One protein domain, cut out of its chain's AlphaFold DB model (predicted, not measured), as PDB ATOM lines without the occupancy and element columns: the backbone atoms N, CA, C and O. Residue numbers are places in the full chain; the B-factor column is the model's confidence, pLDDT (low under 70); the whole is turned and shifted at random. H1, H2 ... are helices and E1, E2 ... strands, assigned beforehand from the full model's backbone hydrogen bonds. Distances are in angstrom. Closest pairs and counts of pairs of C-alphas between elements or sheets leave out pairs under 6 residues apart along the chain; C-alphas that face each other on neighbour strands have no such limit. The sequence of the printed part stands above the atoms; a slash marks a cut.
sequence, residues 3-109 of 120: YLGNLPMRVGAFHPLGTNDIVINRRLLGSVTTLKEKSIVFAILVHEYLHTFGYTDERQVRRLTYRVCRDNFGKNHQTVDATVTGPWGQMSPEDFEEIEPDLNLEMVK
ATOM      1  N   TYR A   3     -32.536   5.556 -24.394       94.56
ATOM      2  CA  TYR A   3     -32.262   4.281 -25.049       94.56
ATOM      3  C   TYR A   3     -32.734   4.294 -26.503       94.56
ATOM      4  O   TYR A   3     -33.764   4.886 -26.817       94.56
ATOM      5  N   LEU A   4     -32.018   3.597 -27.382       93.88
ATOM      6  CA  LEU A   4     -32.413   3.339 -28.765       93.88
ATOM      7  C   LEU A   4     -32.948   1.911 -28.891       93.88
ATOM      8  O   LEU A   4     -32.251   0.957 -28.540       93.88
ATOM      9  N   GLY A   5     -34.156   1.758 -29.430       91.81
ATOM     10  CA  GLY A   5     -34.776   0.457 -29.707       91.81
ATOM     11  C   GLY A   5     -35.215   0.328 -31.164       91.81
ATOM     12  O   GLY A   5     -35.515   1.327 -31.818       91.81
ATOM     13  N   ASN A   6     -35.271  -0.897 -31.688       89.81
ATOM     14  CA  ASN A   6     -35.853  -1.156 -33.006       89.81
ATOM     15  C   ASN A   6     -37.357  -1.388 -32.837       89.81
ATOM     16  O   ASN A   6     -37.794  -2.496 -32.534       89.81
ATOM     17  N   LEU A   7     -38.143  -0.322 -32.998       88.06
ATOM     18  CA  LEU A   7     -39.589  -0.348 -32.778       88.06
ATOM     19  C   LEU A   7     -40.351  -0.315 -34.115       88.06
ATOM     20  O   LEU A   7     -39.802   0.132 -35.133       88.06
ATOM     21  N   PRO A   8     -41.628  -0.737 -34.138       86.62
ATOM     22  CA  PRO A   8     -42.511  -0.479 -35.268       86.62
ATOM     23  C   PRO A   8     -42.523   1.010 -35.622       86.62
ATOM     24  O   PRO A   8     -42.527   1.852 -34.722       86.62
ATOM     25  N   MET A   9     -42.582   1.360 -36.910       84.25
ATOM     26  CA  MET A   9     -42.560   2.767 -37.332       84.25
ATOM     27  C   MET A   9     -43.776   3.560 -36.855       84.25
ATOM     28  O   MET A   9     -43.716   4.766 -36.897       84.25
ATOM     29  N   ARG A  10     -44.843   2.938 -36.338       81.88
ATOM     30  CA  ARG A  10     -45.941   3.636 -35.630       81.88
ATOM     31  C   ARG A  10     -45.585   4.117 -34.219       81.88
ATOM     32  O   ARG A  10     -46.379   4.827 -33.603       81.88
ATOM     33  N   VAL A  11     -44.435   3.704 -33.684       87.06
ATOM     34  CA  VAL A  11     -43.941   4.081 -32.356       87.06
ATOM     35  C   VAL A  11     -42.675   4.907 -32.537       87.06
ATOM     36  O   VAL A  11     -41.656   4.402 -33.003       87.06
ATOM     37  N   GLY A  12     -42.744   6.194 -32.197       88.25
ATOM     38  CA  GLY A  12     -41.616   7.116 -32.341       88.25
ATOM     39  C   GLY A  12     -40.699   7.063 -31.132       88.25
ATOM     40  O   GLY A  12     -39.483   6.979 -31.274       88.25
ATOM     41  N   ALA A  13     -41.298   7.049 -29.949       92.19
ATOM     42  CA  ALA A  13     -40.653   6.756 -28.686       92.19
ATOM     43  C   ALA A  13     -41.714   6.272 -27.687       92.19
ATOM     44  O   ALA A  13     -42.907   6.306 -27.996       92.19
ATOM     45  N   PHE A  14     -41.276   5.807 -26.523       91.75
ATOM     46  CA  PHE A  14     -42.136   5.619 -25.364       91.75
ATOM     47  C   PHE A  14     -41.343   5.754 -24.064       91.75
ATOM     48  O   PHE A  14     -40.139   5.485 -24.006       91.75
ATOM     49  N   HIS A  15     -42.061   6.109 -23.008       92.00
ATOM     50  CA  HIS A  15     -41.596   6.120 -21.636       92.00
ATOM     51  C   HIS A  15     -42.159   4.915 -20.852       92.00
ATOM     52  O   HIS A  15     -43.379   4.817 -20.677       92.00
ATOM     53  N   PRO A  16     -41.321   3.983 -20.353       89.56
ATOM     54  CA  PRO A  16     -41.768   2.958 -19.414       89.56
ATOM     55  C   PRO A  16     -42.237   3.593 -18.096       89.56
ATOM     56  O   PRO A  16     -41.482   4.294 -17.428       89.56
ATOM     57  N   LEU A  17     -43.484   3.328 -17.697       87.19
ATOM     58  CA  LEU A  17     -44.051   3.916 -16.482       87.19
ATOM     59  C   LEU A  17     -43.232   3.567 -15.233       87.19
ATOM     60  O   LEU A  17     -42.921   2.403 -14.980       87.19
ATOM     61  N   GLY A  18     -42.961   4.585 -14.414       85.06
ATOM     62  CA  GLY A  18     -42.250   4.430 -13.145       85.06
ATOM     63  C   GLY A  18     -40.727   4.385 -13.275       85.06
ATOM     64  O   GLY A  18     -40.055   4.123 -12.276       85.06
ATOM     65  N   THR A  19     -40.176   4.644 -14.462       89.06
ATOM     66  CA  THR A  19     -38.734   4.844 -14.658       89.06
ATOM     67  C   THR A  19     -38.438   6.307 -14.998       89.06
ATOM     68  O   THR A  19     -39.325   7.150 -14.935       89.06
ATOM     69  N   ASN A  20     -37.187   6.625 -15.339       88.50
ATOM     70  CA  ASN A  20     -36.803   7.897 -15.972       88.50
ATOM     71  C   ASN A  20     -36.301   7.648 -17.404       88.50
ATOM     72  O   ASN A  20     -35.476   8.400 -17.934       88.50
ATOM     73  N   ASP A  21     -36.726   6.533 -17.998       92.88
ATOM     74  CA  ASP A  21     -36.182   6.049 -19.255       92.88
ATOM     75  C   ASP A  21     -37.031   6.542 -20.414       92.88
ATOM     76  O   ASP A  21     -38.258   6.540 -20.359       92.88
ATOM     77  N   ILE A  22     -36.378   6.946 -21.491       94.50
ATOM     78  CA  ILE A  22     -37.028   7.229 -22.764       94.50
ATOM     79  C   ILE A  22     -36.442   6.250 -23.763       94.50
ATOM     80  O   ILE A  22     -35.224   6.183 -23.922       94.50
ATOM     81  N   VAL A  23     -37.296   5.490 -24.439       94.62
ATOM     82  CA  VAL A  23     -36.887   4.595 -25.521       94.62
ATOM     83  C   VAL A  23     -37.315   5.227 -26.833       94.62
ATOM     84  O   VAL A  23     -38.505   5.289 -27.122       94.62
ATOM     85  N   ILE A  24     -36.364   5.700 -27.636       93.94
ATOM     86  CA  ILE A  24     -36.628   6.264 -28.962       93.94
ATOM     87  C   ILE A  24     -36.403   5.215 -30.054       93.94
ATOM     88  O   ILE A  24     -35.517   4.358 -29.966       93.94
ATOM     89  N   ASN A  25     -37.216   5.275 -31.104       92.25
ATOM     90  CA  ASN A  25     -37.111   4.367 -32.233       92.25
ATOM     91  C   ASN A  25     -35.865   4.691 -33.069       92.25
ATOM     92  O   ASN A  25     -35.791   5.719 -33.746       92.25
ATOM     93  N   ARG A  26     -34.891   3.777 -33.067       92.25
ATOM     94  CA  ARG A  26     -33.657   3.876 -33.854       92.25
ATOM     95  C   ARG A  26     -33.947   4.033 -35.346       92.25
ATOM     96  O   ARG A  26     -33.243   4.771 -36.028       92.25
ATOM     97  N   ARG A  27     -34.994   3.374 -35.851       87.56
ATOM     98  CA  ARG A  27     -35.385   3.442 -37.267       87.56
ATOM     99  C   ARG A  27     -35.896   4.831 -37.635       87.56
ATOM    100  O   ARG A  27     -35.508   5.352 -38.674       87.56
ATOM    101  N   LEU A  28     -36.688   5.447 -36.750       88.31
ATOM    102  CA  LEU A  28     -37.129   6.834 -36.907       88.31
ATOM    103  C   LEU A  28     -35.932   7.789 -36.932       88.31
ATOM    104  O   LEU A  28     -35.879   8.675 -37.771       88.31
ATOM    105  N   LEU A  29     -34.953   7.609 -36.043       89.06
ATOM    106  CA  LEU A  29     -33.746   8.441 -36.054       89.06
ATOM    107  C   LEU A  29     -32.907   8.250 -37.323       89.06
ATOM    108  O   LEU A  29     -32.361   9.219 -37.843       89.06
ATOM    109  N   GLY A  30     -32.827   7.020 -37.835       87.06
ATOM    110  CA  GLY A  30     -32.091   6.696 -39.056       87.06
ATOM    111  C   GLY A  30     -32.647   7.361 -40.319       87.06
ATOM    112  O   GLY A  30     -31.897   7.537 -41.276       87.06
ATOM    113  N   SER A  31     -33.923   7.764 -40.328       83.31
ATOM    114  CA  SER A  31     -34.539   8.474 -41.456       83.31
ATOM    115  C   SER A  31     -34.456  10.004 -41.356       83.31
ATOM    116  O   SER A  31     -34.872  10.697 -42.280       83.31
ATOM    117  N   VAL A  32     -33.906  10.559 -40.271       88.56
ATOM    118  CA  VAL A  32     -33.867  12.011 -40.037       88.56
ATOM    119  C   VAL A  32     -32.736  12.663 -40.828       88.56
ATOM    120  O   VAL A  32     -31.557  12.535 -40.499       88.56
ATOM    121  N   THR A  33     -33.095  13.453 -41.834       89.88
ATOM    122  CA  THR A  33     -32.152  14.160 -42.718       89.88
ATOM    123  C   THR A  33     -32.403  15.668 -42.754       89.88
ATOM    124  O   THR A  33     -31.471  16.466 -42.881       89.88
ATOM    125  N   THR A  34     -33.651  16.083 -42.568       90.75
ATOM    126  CA  THR A  34     -34.115  17.464 -42.687       90.75
ATOM    127  C   THR A  34     -34.328  18.123 -41.325       90.75
ATOM    128  O   THR A  34     -34.495  17.475 -40.292       90.75
ATOM    129  N   LEU A  35     -34.366  19.458 -41.308       90.81
ATOM    130  CA  LEU A  35     -34.681  20.215 -40.092       90.81
ATOM    131  C   LEU A  35     -36.107  19.933 -39.583       90.81
ATOM    132  O   LEU A  35     -36.338  19.916 -38.372       90.81
ATOM    133  N   LYS A  36     -37.035  19.634 -40.497       89.38
ATOM    134  CA  LYS A  36     -38.416  19.266 -40.171       89.38
ATOM    135  C   LYS A  36     -38.467  17.954 -39.392       89.38
ATOM    136  O   LYS A  36     -39.083  17.897 -38.332       89.38
ATOM    137  N   GLU A  37     -37.759  16.930 -39.862       89.44
ATOM    138  CA  GLU A  37     -37.661  15.632 -39.178       89.44
ATOM    139  C   GLU A  37     -36.951  15.756 -37.824       89.44
ATOM    140  O   GLU A  37     -37.406  15.192 -36.831       89.44
ATOM    141  N   LYS A  38     -35.897  16.577 -37.731       92.25
ATOM    142  CA  LYS A  38     -35.253  16.886 -36.440       92.25
ATOM    143  C   LYS A  38     -36.223  17.537 -35.453       92.25
ATOM    144  O   LYS A  38     -36.192  17.237 -34.264       92.25
ATOM    145  N   SER A  39     -37.104  18.402 -35.945       93.31
ATOM    146  CA  SER A  39     -38.103  19.091 -35.121       93.31
ATOM    147  C   SER A  39     -39.198  18.145 -34.623       93.31
ATOM    148  O   SER A  39     -39.677  18.295 -33.501       93.31
ATOM    149  N   ILE A  40     -39.532  17.126 -35.416       91.94
ATOM    150  CA  ILE A  40     -40.385  16.005 -35.010       91.94
ATOM    151  C   ILE A  40     -39.734  15.200 -33.886       91.94
ATOM    152  O   ILE A  40     -40.366  14.984 -32.853       91.94
ATOM    153  N   VAL A  41     -38.469  14.806 -34.048       92.94
ATOM    154  CA  VAL A  41     -37.722  14.086 -33.004       92.94
ATOM    155  C   VAL A  41     -37.674  14.895 -31.710       92.94
ATOM    156  O   VAL A  41     -37.934  14.356 -30.637       92.94
ATOM    157  N   PHE A  42     -37.413  16.200 -31.804       94.38
ATOM    158  CA  PHE A  42     -37.420  17.084 -30.642       94.38
ATOM    159  C   PHE A  42     -38.788  17.108 -29.943       94.38
ATOM    160  O   PHE A  42     -38.855  16.943 -28.728       94.38
ATOM    161  N   ALA A  43     -39.883  17.274 -30.693       94.88
ATOM    162  CA  ALA A  43     -41.232  17.294 -30.129       94.88
ATOM    163  C   ALA A  43     -41.589  15.979 -29.411       94.88
ATOM    164  O   ALA A  43     -42.187  16.017 -28.334       94.88
ATOM    165  N   ILE A  44     -41.180  14.832 -29.970       94.31
ATOM    166  CA  ILE A  44     -41.336  13.510 -29.342       94.31
ATOM    167  C   ILE A  44     -40.535  13.436 -28.042       94.31
ATOM    168  O   ILE A  44     -41.069  13.028 -27.019       94.31
ATOM    169  N   LEU A  45     -39.275  13.875 -28.046       94.56
ATOM    170  CA  LEU A  45     -38.451  13.851 -26.839       94.56
ATOM    171  C   LEU A  45     -39.033  14.735 -25.733       94.56
ATOM    172  O   LEU A  45     -39.064  14.309 -24.586       94.56
ATOM    173  N   VAL A  46     -39.557  15.921 -26.059       95.56
ATOM    174  CA  VAL A  46     -40.258  16.766 -25.075       95.56
ATOM    175  C   VAL A  46     -41.496  16.059 -24.520       95.56
ATOM    176  O   VAL A  46     -41.768  16.164 -23.326       95.56
ATOM    177  N   HIS A  47     -42.249  15.346 -25.361       95.50
ATOM    178  CA  HIS A  47     -43.415  14.568 -24.940       95.50
ATOM    179  C   HIS A  47     -43.038  13.480 -23.926       95.50
ATOM    180  O   HIS A  47     -43.552  13.483 -22.810       95.50
ATOM    181  N   GLU A  48     -42.078  12.620 -24.266       95.31
ATOM    182  CA  GLU A  48     -41.636  11.543 -23.370       95.31
ATOM    183  C   GLU A  48     -40.941  12.074 -22.114       95.31
ATOM    184  O   GLU A  48     -41.130  11.551 -21.020       95.31
ATOM    185  N   TYR A  49     -40.188  13.168 -22.229       94.44
ATOM    186  CA  TYR A  49     -39.556  13.801 -21.076       94.44
ATOM    187  C   TYR A  49     -40.586  14.332 -20.074       94.44
ATOM    188  O   TYR A  49     -40.404  14.191 -18.868       94.44
ATOM    189  N   LEU A  50     -41.716  14.872 -20.535       95.69
ATOM    190  CA  LEU A  50     -42.810  15.239 -19.636       95.69
ATOM    191  C   LEU A  50     -43.393  14.023 -18.901       95.69
ATOM    192  O   LEU A  50     -43.736  14.150 -17.725       95.69
ATOM    193  N   HIS A  51     -43.458  12.848 -19.532       95.06
ATOM    194  CA  HIS A  51     -43.876  11.629 -18.839       95.06
ATOM    195  C   HIS A  51     -42.928  11.253 -17.691       95.06
ATOM    196  O   HIS A  51     -43.408  10.850 -16.632       95.06
ATOM    197  N   THR A  52     -41.620  11.508 -17.825       92.81
ATOM    198  CA  THR A  52     -40.648  11.292 -16.730       92.81
ATOM    199  C   THR A  52     -40.907  12.168 -15.495       92.81
ATOM    200  O   THR A  52     -40.537  11.797 -14.385       92.81
ATOM    201  N   PHE A  53     -41.608  13.300 -15.642       92.69
ATOM    202  CA  PHE A  53     -42.050  14.124 -14.505       92.69
ATOM    203  C   PHE A  53     -43.335  13.611 -13.834       92.69
ATOM    204  O   PHE A  53     -43.845  14.249 -12.912       92.69
ATOM    205  N   GLY A  54     -43.881  12.483 -14.289       92.62
ATOM    206  CA  GLY A  54     -45.094  11.877 -13.742       92.62
ATOM    207  C   GLY A  54     -46.397  12.394 -14.354       92.62
ATOM    208  O   GLY A  54     -47.475  12.058 -13.859       92.62
ATOM    209  N   TYR A  55     -46.346  13.183 -15.433       94.62
ATOM    210  CA  TYR A  55     -47.551  13.505 -16.199       94.62
ATOM    211  C   TYR A  55     -48.010  12.263 -16.967       94.62
ATOM    212  O   TYR A  55     -47.327  11.813 -17.877       94.62
ATOM    213  N   THR A  56     -49.169  11.705 -16.624       93.19
ATOM    214  CA  THR A  56     -49.704  10.484 -17.261       93.19
ATOM    215  C   THR A  56     -50.923  10.743 -18.147       93.19
ATOM    216  O   THR A  56     -51.264   9.910 -18.981       93.19
ATOM    217  N   ASP A  57     -51.580  11.902 -18.011       95.12
ATOM    218  CA  ASP A  57     -52.673  12.295 -18.903       95.12
ATOM    219  C   ASP A  57     -52.122  12.765 -20.256       95.12
ATOM    220  O   ASP A  57     -51.657  13.894 -20.421       95.12
ATOM    221  N   GLU A  58     -52.270  11.910 -21.257       93.31
ATOM    222  CA  GLU A  58     -51.995  12.148 -22.674       93.31
ATOM    223  C   GLU A  58     -52.478  13.502 -23.223       93.31
ATOM    224  O   GLU A  58     -51.820  14.130 -24.064       93.31
ATOM    225  N   ARG A  59     -53.645  13.989 -22.779       95.00
ATOM    226  CA  ARG A  59     -54.172  15.294 -23.208       95.00
ATOM    227  C   ARG A  59     -53.443  16.439 -22.527       95.00
ATOM    228  O   ARG A  59     -53.320  17.524 -23.101       95.00
ATOM    229  N   GLN A  60     -53.023  16.252 -21.281       97.00
ATOM    230  CA  GLN A  60     -52.210  17.222 -20.562       97.00
ATOM    231  C   GLN A  60     -50.811  17.299 -21.173       97.00
ATOM    232  O   GLN A  60     -50.374  18.403 -21.500       97.00
ATOM    233  N   VAL A  61     -50.166  16.155 -21.416       96.38
ATOM    234  CA  VAL A  61     -48.821  16.091 -22.000       96.38
ATOM    235  C   VAL A  61     -48.795  16.758 -23.368       96.38
ATOM    236  O   VAL A  61     -48.033  17.701 -23.546       96.38
ATOM    237  N   ARG A  62     -49.710  16.421 -24.293       95.12
ATOM    238  CA  ARG A  62     -49.791  17.098 -25.609       95.12
ATOM    239  C   ARG A  62     -49.902  18.625 -25.501       95.12
ATOM    240  O   ARG A  62     -49.229  19.351 -26.232       95.12
ATOM    241  N   ARG A  63     -50.730  19.132 -24.579       96.56
ATOM    242  CA  ARG A  63     -50.892  20.583 -24.354       96.56
ATOM    243  C   ARG A  63     -49.618  21.227 -23.806       96.56
ATOM    244  O   ARG A  63     -49.298  22.352 -24.189       96.56
ATOM    245  N   LEU A  64     -48.911  20.534 -22.917       97.75
ATOM    246  CA  LEU A  64     -47.642  20.993 -22.360       97.75
ATOM    247  C   LEU A  64     -46.524  20.953 -23.404       97.75
ATOM    248  O   LEU A  64     -45.834  21.956 -23.549       97.75
ATOM    249  N   THR A  65     -46.404  19.881 -24.194       97.06
ATOM    250  CA  THR A  65     -45.451  19.781 -25.311       97.06
ATOM    251  C   THR A  65     -45.624  20.951 -26.279       97.06
ATOM    252  O   THR A  65     -44.654  21.649 -26.574       97.06
ATOM    253  N   TYR A  66     -46.864  21.228 -26.708       96.94
ATOM    254  CA  TYR A  66     -47.176  22.381 -27.561       96.94
ATOM    255  C   TYR A  66     -46.749  23.702 -26.912       96.94
ATOM    256  O   TYR A  66     -46.099  24.525 -27.555       96.94
ATOM    257  N   ARG A  67     -47.093  23.910 -25.633       97.62
ATOM    258  CA  ARG A  67     -46.750  25.135 -24.898       97.62
ATOM    259  C   ARG A  67     -45.238  25.333 -24.813       97.62
ATOM    260  O   ARG A  67     -44.769  26.398 -25.184       97.62
ATOM    261  N   VAL A  68     -44.492  24.313 -24.389       97.25
ATOM    262  CA  VAL A  68     -43.026  24.359 -24.279       97.25
ATOM    263  C   VAL A  68     -42.400  24.696 -25.630       97.25
ATOM    264  O   VAL A  68     -41.588  25.615 -25.714       97.25
ATOM    265  N   CYS A  69     -42.813  24.017 -26.703       96.56
ATOM    266  CA  CYS A  69     -42.269  24.277 -28.035       96.56
ATOM    267  C   CYS A  69     -42.613  25.692 -28.524       96.56
ATOM    268  O   CYS A  69     -41.756  26.394 -29.054       96.56
ATOM    269  N   ARG A  70     -43.850  26.148 -28.315       97.12
ATOM    270  CA  ARG A  70     -44.284  27.491 -28.716       97.12
ATOM    271  C   ARG A  70     -43.546  28.583 -27.953       97.12
ATOM    272  O   ARG A  70     -43.147  29.567 -28.566       97.12
ATOM    273  N   ASP A  71     -43.401  28.430 -26.644       97.12
ATOM    274  CA  ASP A  71     -42.844  29.474 -25.783       97.12
ATOM    275  C   ASP A  71     -41.331  29.638 -26.004       97.12
ATOM    276  O   ASP A  71     -40.829  30.751 -25.899       97.12
ATOM    277  N   ASN A  72     -40.625  28.567 -26.393       95.88
ATOM    278  CA  ASN A  72     -39.180  28.606 -26.651       95.88
ATOM    279  C   ASN A  72     -38.812  28.921 -28.111       95.88
ATOM    280  O   ASN A  72     -37.810  29.586 -28.354       95.88
ATOM    281  N   PHE A  73     -39.593  28.456 -29.094       95.19
ATOM    282  CA  PHE A  73     -39.257  28.622 -30.518       95.19
ATOM    283  C   PHE A  73     -40.122  29.657 -31.251       95.19
ATOM    284  O   PHE A  73     -39.785  30.078 -32.356       95.19
ATOM    285  N   GLY A  74     -41.242  30.074 -30.660       95.06
ATOM    286  CA  GLY A  74     -42.234  30.934 -31.296       95.06
ATOM    287  C   GLY A  74     -43.275  30.158 -32.112       95.06
ATOM    288  O   GLY A  74     -43.026  29.078 -32.642       95.06
ATOM    289  N   LYS A  75     -44.477  30.734 -32.235       93.44
ATOM    290  CA  LYS A  75     -45.668  30.072 -32.809       93.44
ATOM    291  C   LYS A  75     -45.496  29.565 -34.248       93.44
ATOM    292  O   LYS A  75     -46.141  28.590 -34.604       93.44
ATOM    293  N   ASN A  76     -44.660  30.221 -35.051       93.62
ATOM    294  CA  ASN A  76     -44.478  29.908 -36.474       93.62
ATOM    295  C   ASN A  76     -43.273  28.983 -36.730       93.62
ATOM    296  O   ASN A  76     -42.841  28.839 -37.872       93.62
ATOM    297  N   HIS A  77     -42.676  28.415 -35.679       94.56
ATOM    298  CA  HIS A  77     -41.556  27.497 -35.821       94.56
ATOM    299  C   HIS A  77     -42.050  26.072 -36.083       94.56
ATOM    300  O   HIS A  77     -42.948  25.584 -35.403       94.56
ATOM    301  N   GLN A  78     -41.388  25.361 -36.994       93.06
ATOM    302  CA  GLN A  78     -41.706  23.975 -37.378       93.06
ATOM    303  C   GLN A  78     -41.745  22.971 -36.203       93.06
ATOM    304  O   GLN A  78     -42.407  21.942 -36.291       93.06
ATOM    305  N   THR A  79     -41.070  23.263 -35.085       94.12
ATOM    306  CA  THR A  79     -41.171  22.469 -33.842       94.12
ATOM    307  C   THR A  79     -42.575  22.520 -33.255       94.12
ATOM    308  O   THR A  79     -43.062  21.515 -32.751       94.12
ATOM    309  N   VAL A  80     -43.249  23.671 -33.336       95.12
ATOM    310  CA  VAL A  80     -44.638  23.826 -32.884       95.12
ATOM    311  C   VAL A  80     -45.565  23.002 -33.766       95.12
ATOM    312  O   VAL A  80     -46.377  22.245 -33.238       95.12
ATOM    313  N   ASP A  81     -45.392  23.076 -35.085       92.38
ATOM    314  CA  ASP A  81     -46.170  22.281 -36.041       92.38
ATOM    315  C   ASP A  81     -45.992  20.778 -35.791       92.38
ATOM    316  O   ASP A  81     -46.968  20.025 -35.761       92.38
ATOM    317  N   ALA A  82     -44.759  20.351 -35.504       91.94
ATOM    318  CA  ALA A  82     -44.433  18.963 -35.207       91.94
ATOM    319  C   ALA A  82     -45.178  18.404 -33.981       91.94
ATOM    320  O   ALA A  82     -45.523  17.221 -33.969       91.94
ATOM    321  N   THR A  83     -45.489  19.238 -32.978       91.50
ATOM    322  CA  THR A  83     -46.293  18.810 -31.813       91.50
ATOM    323  C   THR A  83     -47.744  18.469 -32.167       91.50
ATOM    324  O   THR A  83     -48.414  17.774 -31.404       91.50
ATOM    325  N   VAL A  84     -48.235  18.959 -33.310       86.50
ATOM    326  CA  VAL A  84     -49.612  18.762 -33.780       86.50
ATOM    327  C   VAL A  84     -49.680  17.644 -34.815       86.50
ATOM    328  O   VAL A  84     -50.567  16.798 -34.737       86.50
ATOM    329  N   THR A  85     -48.756  17.626 -35.778       79.62
ATOM    330  CA  THR A  85     -48.761  16.634 -36.865       79.62
ATOM    331  C   THR A  85     -48.246  15.270 -36.421       79.62
ATOM    332  O   THR A  85     -48.640  14.253 -36.990       79.62
ATOM    333  N   GLY A  86     -47.350  15.243 -35.429       71.75
ATOM    334  CA  GLY A  86     -46.610  14.046 -35.047       71.75
ATOM    335  C   GLY A  86     -45.661  13.546 -36.151       71.75
ATOM    336  O   GLY A  86     -45.574  14.141 -37.231       71.75
ATOM    337  N   PRO A  87     -44.937  12.445 -35.890       66.31
ATOM    338  CA  PRO A  87     -43.986  11.862 -36.840       66.31
ATOM    339  C   PRO A  87     -44.622  11.182 -38.059       66.31
ATOM    340  O   PRO A  87     -43.941  10.958 -39.054       66.31
ATOM    341  N   TRP A  88     -45.920  10.871 -38.016       69.75
ATOM    342  CA  TRP A  88     -46.584  10.011 -39.009       69.75
ATOM    343  C   TRP A  88     -47.236  10.761 -40.166       69.75
ATOM    344  O   TRP A  88     -47.786  10.131 -41.063       69.75
ATOM    345  N   GLY A  89     -47.163  12.093 -40.191       66.06
ATOM    346  CA  GLY A  89     -47.823  12.905 -41.220       66.06
ATOM    347  C   GLY A  89     -47.339  12.663 -42.660       66.06
ATOM    348  O   GLY A  89     -47.928  13.220 -43.581       66.06
ATOM    349  N   GLN A  90     -46.271  11.883 -42.862       64.88
ATOM    350  CA  GLN A  90     -45.700  11.560 -44.176       64.88
ATOM    351  C   GLN A  90     -45.496  10.053 -44.415       64.88
ATOM    352  O   GLN A  90     -44.916   9.699 -45.435       64.88
ATOM    353  N   MET A  91     -45.951   9.182 -43.507       71.06
ATOM    354  CA  MET A  91     -45.762   7.734 -43.656       71.06
ATOM    355  C   MET A  91     -46.768   7.112 -44.615       71.06
ATOM    356  O   MET A  91     -47.955   7.449 -44.582       71.06
ATOM    357  N   SER A  92     -46.297   6.179 -45.439       69.25
ATOM    358  CA  SER A  92     -47.151   5.342 -46.274       69.25
ATOM    359  C   SER A  92     -47.658   4.119 -45.492       69.25
ATOM    360  O   SER A  92     -47.105   3.774 -44.447       69.25
ATOM    361  N   PRO A  93     -48.716   3.433 -45.962       68.50
ATOM    362  CA  PRO A  93     -49.163   2.173 -45.370       68.50
ATOM    363  C   PRO A  93     -48.056   1.111 -45.282       68.50
ATOM    364  O   PRO A  93     -48.031   0.352 -44.317       68.50
ATOM    365  N   GLU A  94     -47.134   1.080 -46.248       68.38
ATOM    366  CA  GLU A  94     -45.999   0.148 -46.266       68.38
ATOM    367  C   GLU A  94     -44.989   0.429 -45.141       68.38
ATOM    368  O   GLU A  94     -44.398  -0.503 -44.598       68.38
ATOM    369  N   ASP A  95     -44.846   1.687 -44.702       68.88
ATOM    370  CA  ASP A  95     -43.985   2.029 -43.561       68.88
ATOM    371  C   ASP A  95     -44.470   1.379 -42.252       68.88
ATOM    372  O   ASP A  95     -43.689   1.203 -41.313       68.88
ATOM    373  N   PHE A  96     -45.750   0.991 -42.182       67.50
ATOM    374  CA  PHE A  96     -46.370   0.370 -41.012       67.50
ATOM    375  C   PHE A  96     -46.250  -1.158 -40.957       67.50
ATOM    376  O   PHE A  96     -46.863  -1.752 -40.064       67.50
ATOM    377  N   GLU A  97     -45.473  -1.790 -41.847       68.12
ATOM    378  CA  GLU A  97     -45.201  -3.231 -41.777       68.12
ATOM    379  C   GLU A  97     -44.819  -3.661 -40.349       68.12
ATOM    380  O   GLU A  97     -43.958  -3.065 -39.686       68.12
ATOM    381  N   GLU A  98     -45.516  -4.684 -39.846       65.62
ATOM    382  CA  GLU A  98     -45.323  -5.169 -38.486       65.62
ATOM    383  C   GLU A  98     -43.998  -5.915 -38.386       65.62
ATOM    384  O   GLU A  98     -43.812  -6.978 -38.973       65.62
ATOM    385  N   ILE A  99     -43.080  -5.350 -37.609       66.69
ATOM    386  CA  ILE A  99     -41.864  -6.036 -37.190       66.69
ATOM    387  C   ILE A  99     -42.023  -6.373 -35.711       66.69
ATOM    388  O   ILE A  99     -42.472  -5.531 -34.927       66.69
ATOM    389  N   GLU A 100     -41.636  -7.592 -35.337       69.00
ATOM    390  CA  GLU A 100     -41.413  -7.971 -33.941       69.00
ATOM    391  C   GLU A 100     -40.422  -6.971 -33.316       69.00
ATOM    392  O   GLU A 100     -39.302  -6.833 -33.819       69.00
ATOM    393  N   PRO A 101     -40.810  -6.217 -32.272       67.75
ATOM    394  CA  PRO A 101     -39.914  -5.254 -31.655       67.75
ATOM    395  C   PRO A 101     -38.688  -5.977 -31.091       67.75
ATOM    396  O   PRO A 101     -38.797  -6.799 -30.182       67.75
ATOM    397  N   ASP A 102     -37.511  -5.636 -31.608       70.88
ATOM    398  CA  ASP A 102     -36.251  -6.098 -31.039       70.88
ATOM    399  C   ASP A 102     -35.892  -5.182 -29.863       70.88
ATOM    400  O   ASP A 102     -35.487  -4.024 -30.028       70.88
ATOM    401  N   LEU A 103     -36.093  -5.721 -28.659       69.00
ATOM    402  CA  LEU A 103     -35.841  -5.066 -27.377       69.00
ATOM    403  C   LEU A 103     -34.353  -5.067 -26.983       69.00
ATOM    404  O   LEU A 103     -34.032  -4.800 -25.826       69.00
ATOM    405  N   ASN A 104     -33.430  -5.315 -27.918       82.75
ATOM    406  CA  ASN A 104     -32.017  -4.981 -27.741       82.75
ATOM    407  C   ASN A 104     -31.837  -3.456 -27.679       82.75
ATOM    408  O   ASN A 104     -31.546  -2.774 -28.670       82.75
ATOM    409  N   LEU A 105     -32.053  -2.920 -26.479       90.44
ATOM    410  CA  LEU A 105     -31.933  -1.505 -26.180       90.44
ATOM    411  C   LEU A 105     -30.462  -1.103 -26.071       90.44
ATOM    412  O   LEU A 105     -29.677  -1.704 -25.338       90.44
ATOM    413  N   GLU A 106     -30.107  -0.032 -26.764       93.38
ATOM    414  CA  GLU A 106     -28.788   0.585 -26.681       93.38
ATOM    415  C   GLU A 106     -28.881   1.867 -25.863       93.38
ATOM    416  O   GLU A 106     -29.647   2.766 -26.199       93.38
ATOM    417  N   MET A 107     -28.102   1.969 -24.791       92.62
ATOM    418  CA  MET A 107     -28.063   3.174 -23.968       92.62
ATOM    419  C   MET A 107     -27.257   4.279 -24.661       92.62
ATOM    420  O   MET A 107     -26.082   4.089 -24.980       92.62
ATOM    421  N   VAL A 108     -27.859   5.459 -24.809       92.31
ATOM    422  CA  VAL A 108     -27.152   6.667 -25.249       92.31
ATOM    423  C   VAL A 108     -26.413   7.252 -24.048       92.31
ATOM    424  O   VAL A 108     -27.024   7.762 -23.106       92.31
ATOM    425  N   LYS A 109     -25.084   7.138 -24.060       89.50
ATOM    426  CA  LYS A 109     -24.223   7.635 -22.979       89.50
ATOM    427  C   LYS A 109     -24.212   9.161 -22.939       89.50
ATOM    428  O   LYS A 109     -24.335   9.808 -23.974       89.50
TER     429      LYS A 109
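What this domain is: This is residues 3 to 109 of the 120 residues of an uncharacterized protein of Candidatus Bathyarchaeota archaeon (UniProt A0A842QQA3). What shape do these atoms make? The long helix H2 stands between two parts, with the helical hairpin H3 and H4 packed on one side of it and a small three-stranded sheet, E2, E1 and E3, on the other, where E2 is the strand nearest to it. What is it made of? The 107 printed residues include five named helices and three named strands, in the order E1 E2 H1 H2 H3 H4 H5 E3; the class is mixed, and the sheet E2 E1 E3 is mixed too. The whole is compact, with a radius of gyration of the C-alphas of 13.8 A and spans of 37 by 33 by 27 A.

Where its parts are: Where does it begin? E1, residues 3 to 6, starts at C-alpha 3 (-32.262, 4.281, -25.049); E2 is residues 22 to 25 and H1 residues 26 to 30. What follows? H2 is residues 35 to 52, 25.7 A long; H3 58 to 73, 22.3 A; H4 78 to 85; H5 93 to 96; and E3 102 to 108, ending at C-alpha 108 (-27.152, 6.667, -25.249).

How they stand to each other: How do the strands pair? E2 and E1 are parallel, with N 3 and O 22 at 2.8 A; E1 and E3 are antiparallel, with N 4 and O 106 at 2.8 A, both within hydrogen-bond range. What meets H2? It only grazes the sheet, with residues 41 to 52. It touches H3 at a steep tilt of 51 degrees with residues 43 to 51 alone, closest at the C-alphas of His 47 and Thr 65, 5.6 A, and H4 at 66 degrees, also steep, with residues 36 to 44 alone, closest at the C-alphas of Ser 39 and Thr 79, 4.7 A. What of the other helices? H3 and H4 form a hairpin, a shallow tilt of 17 degrees, opposite ways, with the C-alphas of Cys 69 and Val 80 closest, 5.4 A; H1 is on the sheet, and H5 touches no helix. In H1, H2 and H3 every O i to N i+4 pair is within hydrogen-bond range, in H4 3 of 4, and H5 is too short for one.

The domain as a whole: How far does it reach? The C-alphas farthest apart, of Gly 74 and Glu 100, are 39.0 A apart. Is it continuous? The printed part has no cut, and the link E1 to E2, 15 residues, is long. Where is confidence low? Residues 87 to 90, 92 to 101 and 103 are under 70 in pLDDT.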